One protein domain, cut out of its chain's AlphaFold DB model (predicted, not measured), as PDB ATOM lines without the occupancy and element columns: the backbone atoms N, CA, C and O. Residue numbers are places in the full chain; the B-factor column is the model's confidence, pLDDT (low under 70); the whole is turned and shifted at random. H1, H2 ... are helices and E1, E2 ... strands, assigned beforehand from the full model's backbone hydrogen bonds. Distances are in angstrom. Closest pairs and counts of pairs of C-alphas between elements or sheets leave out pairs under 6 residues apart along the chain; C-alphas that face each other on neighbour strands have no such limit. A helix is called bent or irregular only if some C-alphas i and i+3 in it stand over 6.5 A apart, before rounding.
ATOM      1  N   VAL A  43     143.832 138.006 101.935       82.12
ATOM      2  CA  VAL A  43     144.204 136.711 102.532       82.12
ATOM      3  C   VAL A  43     145.714 136.569 102.751       82.12
ATOM      4  O   VAL A  43     146.152 136.021 103.758       82.12
ATOM      5  N   LEU A  44     146.528 137.145 101.861       81.19
ATOM      6  CA  LEU A  44     147.990 137.105 101.948       81.19
ATOM      7  C   LEU A  44     148.548 138.088 102.989       81.19
ATOM      8  O   LEU A  44     149.717 138.005 103.356       81.19
ATOM      9  N   ARG A  45     147.701 138.988 103.501       78.88
ATOM     10  CA  ARG A  45     147.976 139.834 104.668       78.88
ATOM     11  C   ARG A  45     147.428 139.234 105.969       78.88
ATOM     12  O   ARG A  45     147.448 139.905 106.997       78.88
ATOM     13  N   GLY A  46     146.899 138.008 105.928       76.19
ATOM     14  CA  GLY A  46     146.224 137.373 107.063       76.19
ATOM     15  C   GLY A  46     144.825 137.930 107.352       76.19
ATOM     16  O   GLY A  46     144.259 137.638 108.404       76.19
ATOM     17  N   GLN A  47     144.254 138.731 106.445       77.12
ATOM     18  CA  GLN A  47     142.883 139.231 106.557       77.12
ATOM     19  C   GLN A  47     141.934 138.215 105.918       77.12
ATOM     20  O   GLN A  47     141.858 138.116 104.695       77.12
ATOM     21  N   TYR A  48     141.232 137.449 106.751       76.69
ATOM     22  CA  TYR A  48     140.269 136.438 106.299       76.69
ATOM     23  C   TYR A  48     138.829 136.964 106.220       76.69
ATOM     24  O   TYR A  48     137.983 136.316 105.616       76.69
ATOM     25  N   LEU A  49     138.561 138.142 106.793       79.81
ATOM     26  CA  LEU A  49     137.288 138.853 106.681       79.81
ATOM     27  C   LEU A  49     137.494 140.071 105.803       79.81
ATOM     28  O   LEU A  49     138.381 140.887 106.071       79.81
ATOM     29  N   VAL A  50     136.685 140.183 104.760       73.25
ATOM     30  CA  VAL A  50     136.801 141.253 103.777       73.25
ATOM     31  C   VAL A  50     135.439 141.897 103.596       73.25
ATOM     32  O   VAL A  50     134.476 141.236 103.219       73.25
ATOM     33  N   THR A  51     135.367 143.197 103.857       71.00
ATOM     34  CA  THR A  51     134.161 143.984 103.610       71.00
ATOM     35  C   THR A  51     134.108 144.401 102.147       71.00
ATOM     36  O   THR A  51     135.067 144.970 101.624       71.00
ATOM     37  N   ASP A  52     132.998 144.112 101.477       65.81
ATOM     38  CA  ASP A  52     132.775 144.558 100.105       65.81
ATOM     39  C   ASP A  52     132.302 146.025 100.028       65.81
ATOM     40  O   ASP A  52     132.092 146.710 101.030       65.81
ATOM     41  N   GLN A  53     132.109 146.523  98.804       63.91
ATOM     42  CA  GLN A  53     131.606 147.880  98.549       63.91
ATOM     43  C   GLN A  53     130.179 148.110  99.081       63.91
ATOM     44  O   GLN A  53     129.749 149.254  99.197       63.91
ATOM     45  N   THR A  54     129.445 147.041  99.409       59.75
ATOM     46  CA  THR A  54     128.096 147.091  99.988       59.75
ATOM     47  C   THR A  54     128.107 147.040 101.516       59.75
ATOM     48  O   THR A  54     127.051 146.966 102.142       59.75
ATOM     49  N   ASN A  55     129.295 147.131 102.124       63.62
ATOM     50  CA  ASN A  55     129.513 147.052 103.562       63.62
ATOM     51  C   ASN A  55     129.107 145.695 104.173       63.62
ATOM     52  O   ASN A  55     128.800 145.615 105.364       63.62
ATOM     53  N   GLN A  56     129.108 144.630 103.366       63.34
ATOM     54  CA  GLN A  56     128.892 143.260 103.822       63.34
ATOM     55  C   GLN A  56     130.234 142.572 104.041       63.34
ATOM     56  O   GLN A  56     131.147 142.682 103.223       63.34
ATOM     57  N   VAL A  57     130.357 141.873 105.169       72.06
ATOM     58  CA  VAL A  57     131.566 141.122 105.505       72.06
ATOM     59  C   VAL A  57     131.472 139.740 104.890       72.06
ATOM     60  O   VAL A  57     130.577 138.966 105.218       72.06
ATOM     61  N   ASN A  58     132.433 139.438 104.029       76.50
ATOM     62  CA  ASN A  58     132.544 138.168 103.343       76.50
ATOM     63  C   ASN A  58     133.786 137.420 103.831       76.50
ATOM     64  O   ASN A  58     134.836 138.014 104.105       76.50
ATOM     65  N   VAL A  59     133.655 136.101 103.929       86.44
ATOM     66  CA  VAL A  59     134.760 135.180 104.188       86.44
ATOM     67  C   VAL A  59     134.772 134.171 103.067       86.44
ATOM     68  O   VAL A  59     133.736 133.612 102.724       86.44
ATOM     69  N   HIS A  60     135.964 133.961 102.531       89.25
ATOM     70  CA  HIS A  60     136.222 133.010 101.468       89.25
ATOM     71  C   HIS A  60     137.508 132.261 101.787       89.25
ATOM     72  O   HIS A  60     138.366 132.760 102.530       89.25
ATOM     73  N   GLU A  61     137.655 131.078 101.212       92.00
ATOM     74  CA  GLU A  61     138.904 130.334 101.250       92.00
ATOM     75  C   GLU A  61     139.994 130.971 100.348       92.00
ATOM     76  O   GLU A  61     139.804 132.020  99.730       92.00
ATOM     77  N   ILE A  62     141.205 130.408 100.343       91.25
ATOM     78  CA  ILE A  62     142.381 131.024  99.709       91.25
ATOM     79  C   ILE A  62     142.332 131.036  98.171       91.25
ATOM     80  O   ILE A  62     142.814 132.000  97.568       91.25
ATOM     81  N   LEU A  63     141.766 130.009  97.535       92.44
ATOM     82  CA  LEU A  63     141.637 129.875  96.080       92.44
ATOM     83  C   LEU A  63     140.670 130.918  95.495       92.44
ATOM     84  O   LEU A  63     140.829 131.286  94.337       92.44
ATOM     85  N   TYR A  64     139.771 131.501  96.292       91.81
ATOM     86  CA  TYR A  64     138.987 132.683  95.918       91.81
ATOM     87  C   TYR A  64     139.870 133.903  95.610       91.81
ATOM     88  O   TYR A  64     139.567 134.715  94.734       91.81
ATOM     89  N   TYR A  65     140.983 134.055  96.333       88.69
ATOM     90  CA  TYR A  65     141.868 135.216  96.219       88.69
ATOM     91  C   TYR A  65     143.116 134.944  95.374       88.69
ATOM     92  O   TYR A  65     143.718 135.886  94.852       88.69
ATOM     93  N   VAL A  66     143.557 133.689  95.282       90.75
ATOM     94  CA  VAL A  66     144.880 133.328  94.766       90.75
ATOM     95  C   VAL A  66     144.770 132.233  93.714       90.75
ATOM     96  O   VAL A  66     144.400 131.103  94.016       90.75
ATOM     97  N   GLU A  67     145.218 132.532  92.495       90.75
ATOM     98  CA  GLU A  67     145.472 131.489  91.507       90.75
ATOM     99  C   GLU A  67     146.734 130.704  91.865       90.75
ATOM    100  O   GLU A  67     147.834 131.255  91.933       90.75
ATOM    101  N   LYS A  68     146.593 129.388  92.050       87.75
ATOM    102  CA  LYS A  68     147.684 128.494  92.465       87.75
ATOM    103  C   LYS A  68     148.918 128.575  91.560       87.75
ATOM    104  O   LYS A  68     150.044 128.541  92.049       87.75
ATOM    105  N   ASN A  69     148.703 128.675  90.249       90.25
ATOM    106  CA  ASN A  69     149.781 128.716  89.259       90.25
ATOM    107  C   ASN A  69     150.344 130.130  89.048       90.25
ATOM    108  O   ASN A  69     151.369 130.280  88.387       90.25
ATOM    109  N   ASN A  70     149.697 131.161  89.602       89.69
ATOM    110  CA  ASN A  70     150.143 132.547  89.522       89.69
ATOM    111  C   ASN A  70     149.772 133.331  90.799       89.69
ATOM    112  O   ASN A  70     148.906 134.210  90.776       89.69
ATOM    113  N   PRO A  71     150.424 133.042  91.940       85.69
ATOM    114  CA  PRO A  71     150.017 133.603  93.225       85.69
ATOM    115  C   PRO A  71     150.202 135.126  93.315       85.69
ATOM    116  O   PRO A  71     149.482 135.788  94.066       85.69
ATOM    117  N   GLN A  72     151.134 135.682  92.533       82.38
ATOM    118  CA  GLN A  72     151.406 137.121  92.449       82.38
ATOM    119  C   GLN A  72     150.538 137.856  91.416       82.38
ATOM    120  O   GLN A  72     150.510 139.081  91.447       82.38
ATOM    121  N   GLY A  73     149.848 137.139  90.524       83.25
ATOM    122  CA  GLY A  73     148.946 137.737  89.538       83.25
ATOM    123  C   GLY A  73     147.647 138.244  90.154       83.25
ATOM    124  O   GLY A  73     147.511 138.316  91.374       83.25
ATOM    125  N   ASP A  74     146.659 138.541  89.320       84.44
ATOM    126  CA  ASP A  74     145.341 138.960  89.796       84.44
ATOM    127  C   ASP A  74     144.616 137.840  90.561       84.44
ATOM    128  O   ASP A  74     145.059 136.686  90.627       84.44
ATOM    129  N   LYS A  75     143.501 138.189  91.210       85.06
ATOM    130  CA  LYS A  75     142.600 137.173  91.763       85.06
ATOM    131  C   LYS A  75     141.926 136.393  90.618       85.06
ATOM    132  O   LYS A  75     141.632 137.004  89.586       85.06
ATOM    133  N   PRO A  76     141.634 135.094  90.793       88.50
ATOM    134  CA  PRO A  76     140.901 134.334  89.791       88.50
ATOM    135  C   PRO A  76     139.547 134.979  89.487       88.50
ATOM    136  O   PRO A  76     138.819 135.404  90.385       88.50
ATOM    137  N   SER A  77     139.206 135.038  88.201       90.94
ATOM    138  CA  SER A  77     137.864 135.448  87.765       90.94
ATOM    139  C   SER A  77     136.826 134.350  88.001       90.94
ATOM    140  O   SER A  77     135.670 134.665  88.256       90.94
ATOM    141  N   HIS A  78     137.270 133.090  87.946       91.62
ATOM    142  CA  HIS A  78     136.454 131.888  88.114       91.62
ATOM    143  C   HIS A  78     137.181 130.903  89.052       91.62
ATOM    144  O   HIS A  78     137.828 129.962  88.573       91.62
ATOM    145  N   PRO A  79     137.167 131.142  90.378       91.50
ATOM    146  CA  PRO A  79     137.788 130.253  91.365       91.50
ATOM    147  C   PRO A  79     137.284 128.805  91.281       91.50
ATOM    148  O   PRO A  79     138.038 127.868  91.522       91.50
ATOM    149  N   GLU A  80     136.033 128.614  90.859       93.88
ATOM    150  CA  GLU A  80     135.372 127.323  90.672       93.88
ATOM    151  C   GLU A  80     136.010 126.424  89.605       93.88
ATOM    152  O   GLU A  80     135.716 125.229  89.553       93.88
ATOM    153  N   ASN A  81     136.895 126.974  88.768       93.94
ATOM    154  CA  ASN A  81     137.678 126.181  87.824       93.94
ATOM    155  C   ASN A  81     138.698 125.277  88.529       93.94
ATOM    156  O   ASN A  81     139.131 124.285  87.938       93.94
ATOM    157  N   ASP A  82     139.093 125.593  89.769       93.94
ATOM    158  CA  ASP A  82     139.853 124.658  90.593       93.94
ATOM    159  C   ASP A  82     138.888 123.615  91.194       93.94
ATOM    160  O   ASP A  82     137.990 123.976  91.959       93.94
ATOM    161  N   PRO A  83     139.065 122.307  90.915       95.44
ATOM    162  CA  PRO A  83     138.191 121.260  91.451       95.44
ATOM    163  C   PRO A  83     138.128 121.215  92.985       95.44
ATOM    164  O   PRO A  83     137.193 120.645  93.548       95.44
ATOM    165  N   GLN A  84     139.124 121.783  93.670       95.06
ATOM    166  CA  GLN A  84     139.175 121.841  95.127       95.06
ATOM    167  C   GLN A  84     138.409 123.028  95.709       95.06
ATOM    168  O   GLN A  84     138.120 122.995  96.904       95.06
ATOM    169  N   PHE A  85     138.036 124.022  94.897       95.50
ATOM    170  CA  PHE A  85     137.391 125.246  95.366       95.50
ATOM    171  C   PHE A  85     136.148 124.947  96.206       95.50
ATOM    172  O   PHE A  85     136.123 125.240  97.397       95.50
ATOM    173  N   TYR A  86     135.152 124.251  95.652       95.94
ATOM    174  CA  TYR A  86     133.920 123.938  96.391       95.94
ATOM    175  C   TYR A  86     134.139 123.022  97.596       95.94
ATOM    176  O   TYR A  86     133.418 123.126  98.592       95.94
ATOM    177  N   ASN A  87     135.133 122.131  97.522       96.69
ATOM    178  CA  ASN A  87     135.466 121.237  98.629       96.69
ATOM    179  C   ASN A  87     135.973 122.020  99.849       96.69
ATOM    180  O   ASN A  87     135.839 121.542 100.974       96.69
ATOM    181  N   TRP A  88     136.572 123.192  99.633       94.81
ATOM    182  CA  TRP A  88     137.171 124.020 100.680       94.81
ATOM    183  C   TRP A  88     136.293 125.217 101.049       94.81
ATOM    184  O   TRP A  88     136.206 125.566 102.224       94.81
ATOM    185  N   GLU A  89     135.583 125.788 100.080       94.69
ATOM    186  CA  GLU A  89     134.733 126.961 100.266       94.69
ATOM    187  C   GLU A  89     133.460 126.618 101.049       94.69
ATOM    188  O   GLU A  89     133.112 127.306 102.008       94.69
ATOM    189  N   ASN A  90     132.787 125.508 100.719       93.81
ATOM    190  CA  ASN A  90     131.520 125.158 101.368       93.81
ATOM    191  C   ASN A  90     131.660 124.991 102.897       93.81
ATOM    192  O   ASN A  90     130.873 125.596 103.627       93.81
ATOM    193  N   PRO A  91     132.652 124.242 103.428       93.69
ATOM    194  CA  PRO A  91     132.851 124.149 104.874       93.69
ATOM    195  C   PRO A  91     133.171 125.494 105.538       93.69
ATOM    196  O   PRO A  91     132.721 125.733 106.658       93.69
ATOM    197  N   VAL A  92     133.925 126.372 104.864       89.75
ATOM    198  CA  VAL A  92     134.264 127.711 105.374       89.75
ATOM    199  C   VAL A  92     133.017 128.585 105.463       89.75
ATOM    200  O   VAL A  92     132.796 129.215 106.496       89.75
ATOM    201  N   ILE A  93     132.161 128.569 104.439       88.44
ATOM    202  CA  ILE A  93     130.884 129.291 104.443       88.44
ATOM    203  C   ILE A  93     129.953 128.756 105.544       88.44
ATOM    204  O   ILE A  93     129.346 129.542 106.272       88.44
ATOM    205  N   GLU A  94     129.838 127.435 105.710       90.94
ATOM    206  CA  GLU A  94     129.001 126.848 106.770       90.94
ATOM    207  C   GLU A  94     129.515 127.185 108.176       90.94
ATOM    208  O   GLU A  94     128.742 127.545 109.070       90.94
ATOM    209  N   TRP A  95     130.834 127.147 108.370       90.94
ATOM    210  CA  TRP A  95     131.460 127.624 109.598       90.94
ATOM    211  C   TRP A  95     131.172 129.114 109.827       90.94
ATOM    212  O   TRP A  95     130.777 129.504 110.929       90.94
ATOM    213  N   ALA A  96     131.299 129.941 108.788       87.50
ATOM    214  CA  ALA A  96     131.114 131.385 108.858       87.50
ATOM    215  C   ALA A  96     129.700 131.771 109.314       87.50
ATOM    216  O   ALA A  96     129.554 132.630 110.182       87.50
ATOM    217  N   LYS A  97     128.662 131.082 108.822       85.56
ATOM    218  CA  LYS A  97     127.259 131.317 109.217       85.56
ATOM    219  C   LYS A  97     127.014 131.202 110.722       85.56
ATOM    220  O   LYS A  97     126.115 131.851 111.248       85.56
ATOM    221  N   THR A  98     127.774 130.350 111.406       86.69
ATOM    222  CA  THR A  98     127.592 130.065 112.837       86.69
ATOM    223  C   THR A  98     128.603 130.787 113.718       86.69
ATOM    224  O   THR A  98     128.301 131.089 114.871       86.69
ATOM    225  N   ASN A  99     129.788 131.088 113.183       84.44
ATOM    226  CA  ASN A  99     130.903 131.638 113.947       84.44
ATOM    227  C   ASN A  99     131.164 133.115 113.674       84.44
ATOM    228  O   ASN A  99     131.850 133.734 114.468       84.44
ATOM    229  N   ILE A 100     130.641 133.717 112.607       79.62
ATOM    230  CA  ILE A 100     130.800 135.153 112.357       79.62
ATOM    231  C   ILE A 100     129.561 135.862 112.883       79.62
ATOM    232  O   ILE A 100     128.580 136.090 112.178       79.62
ATOM    233  N   THR A 101     129.593 136.175 114.174       70.19
ATOM    234  CA  THR A 101     128.525 136.921 114.838       70.19
ATOM    235  C   THR A 101     128.715 138.421 114.650       70.19
ATOM    236  O   THR A 101     129.830 138.907 114.466       70.19
ATOM    237  N   THR A 102     127.639 139.193 114.792       61.41
ATOM    238  CA  THR A 102     127.703 140.663 114.817       61.41
ATOM    239  C   THR A 102     128.677 141.184 115.882       61.41
ATOM    240  O   THR A 102     129.291 142.228 115.699       61.41
ATOM    241  N   GLU A 103     128.870 140.460 116.988       58.69
ATOM    242  CA  GLU A 103     129.858 140.799 118.021       58.69
ATOM    243  C   GLU A 103     131.298 140.533 117.570       58.69
ATOM    244  O   GLU A 103     132.187 141.349 117.818       58.69
ATOM    245  N   LEU A 104     131.531 139.438 116.844       61.25
ATOM    246  CA  LEU A 104     132.821 139.171 116.219       61.25
ATOM    247  C   LEU A 104     133.139 140.204 115.141       61.25
ATOM    248  O   LEU A 104     134.220 140.774 115.162       61.25
ATOM    249  N   LEU A 105     132.170 140.592 114.311       57.72
ATOM    250  CA  LEU A 105     132.329 141.694 113.354       57.72
ATOM    251  C   LEU A 105     132.666 143.040 114.024       57.72
ATOM    252  O   LEU A 105     133.359 143.863 113.434       57.72
ATOM    253  N   ARG A 106     132.220 143.266 115.269       51.50
ATOM    254  CA  ARG A 106     132.556 144.468 116.062       51.50
ATOM    255  C   ARG A 106     133.938 144.406 116.716       51.50
ATOM    256  O   ARG A 106     134.473 145.450 117.074       51.50
ATOM    257  N   THR A 107     134.484 143.207 116.907       47.12
ATOM    258  CA  THR A 107     135.780 142.959 117.567       47.12
ATOM    259  C   THR A 107     136.895 142.592 116.584       47.12
ATOM    260  O   THR A 107     138.073 142.674 116.929       47.12
ATOM    261  N   MET A 108     136.547 142.228 115.349       47.38
ATOM    262  CA  MET A 108     137.476 141.950 114.263       47.38
ATOM    263  C   MET A 108     138.129 143.255 113.783       47.38
ATOM    264  O   MET A 108     137.432 144.221 113.466       47.38
TER     265      MET A 108
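Overview. This is residues 43 to 108 of the 206 residues of an uncharacterized protein of Candidatus Harrisonbacteria bacterium RIFOXYD1_FULL_40_9 (UniProt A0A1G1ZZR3). One long helix, H1, runs along one side of an elongated model, with a very small two-stranded hairpin, E1 and E2, across from its second half, E2 being the strand nearer to it. The short helix H2 sits at one end of the long axis, beyond the end of H1, and a long looping stretch with no named element, residues 60 to 84, leads away from E2 to make the other end and folds back to the start of H1. The printed part has 66 residues with two named strands and two named helices, in the order E1, E2, H1, H2; the sheet has the order E1 - E2 and is antiparallel, and the class is mixed, helices and strands, although under half of the residues are in named elements. The whole is only just compact, close to loose, with a radius of gyration of the C-alphas of 12.7 A, and the C-alphas span 37 by 22 by 21 A.

Arrangement. The sheet is made of E1, residues 49 to 51, and E2, residues 57 to 59. These are antiparallel neighbours and form a hairpin, with an angle of 142 degrees between their N-to-C directions. C-alphas 49 and 59 face each other at 5.1 A, 50 and 58 at 5.3 A, and 51 and 57 at 4.3 A. Across the pair, N 50 and O 58 are 2.9 A apart and N 58 and O 50 are 2.8 A apart, both within hydrogen-bond range. Outward from E2 comes H1, residues 85 to 99. E2 and H1 have 3 pairs of C-alphas within 8 A; the closest are those of Val 59 and Ala 96, 7.0 A apart, and the two centres are 11.1 A apart. Within 10 A, H1 has 8 pairs of C-alphas with E2 and 1 with E1, made by residues 89 to 97 of H1. E1 and H1 are apart, with no C-alpha of the one within 8 A of the other. H2, residues 102 to 107, has 1 pair of C-alphas within 8 A with E2, those of Val 57 and Leu 105, 7.9 A apart. H2 is apart from E1 and also from H1, which it follows in the chain. In H2 every O i to N i+4 pair is within hydrogen-bond range, and in H1 8 of 11 are.

Along the chain. E1 begins at C-alpha 49 at (137.288, 138.853, 106.681) and is 6.7 A from first to last C-alpha. E2 is 6.9 A from C-alpha 57 to C-alpha 59. H1 is the longest helix, 20.7 A from C-alpha 85 at (137.391, 125.246, 95.366) to C-alpha 99 at (130.903, 131.638, 113.947). It is neither bent nor irregular, but only just: C-alphas 87 and 90 are 6.2 A apart. H2 is 8.8 A long and ends at C-alpha 107 at (135.780, 142.959, 117.567).

Size, cuts and confidence. The two C-alphas farthest apart are those of Asn 69 and Glu 103, at 37.0 A, while the first and last printed C-alphas, of Val 43 and Met 108, are 14.5 A apart. The printed part, residues 43 to 108 of a full chain of 206, has no cut. The links E1 to E2, with 5 residues, and H1 to H2, with 2 residues, are tight. The link E2 to H1, with 25 residues, is long, and its C-alphas lie 2 to 18 A from the mean of all C-alphas. The mean pLDDT of the printed part is 81.9. It is under 70 in 12 residues, namely residues 52 to 56 and residues 102 to 108; the mean is 91 in H1 and 56 in H2.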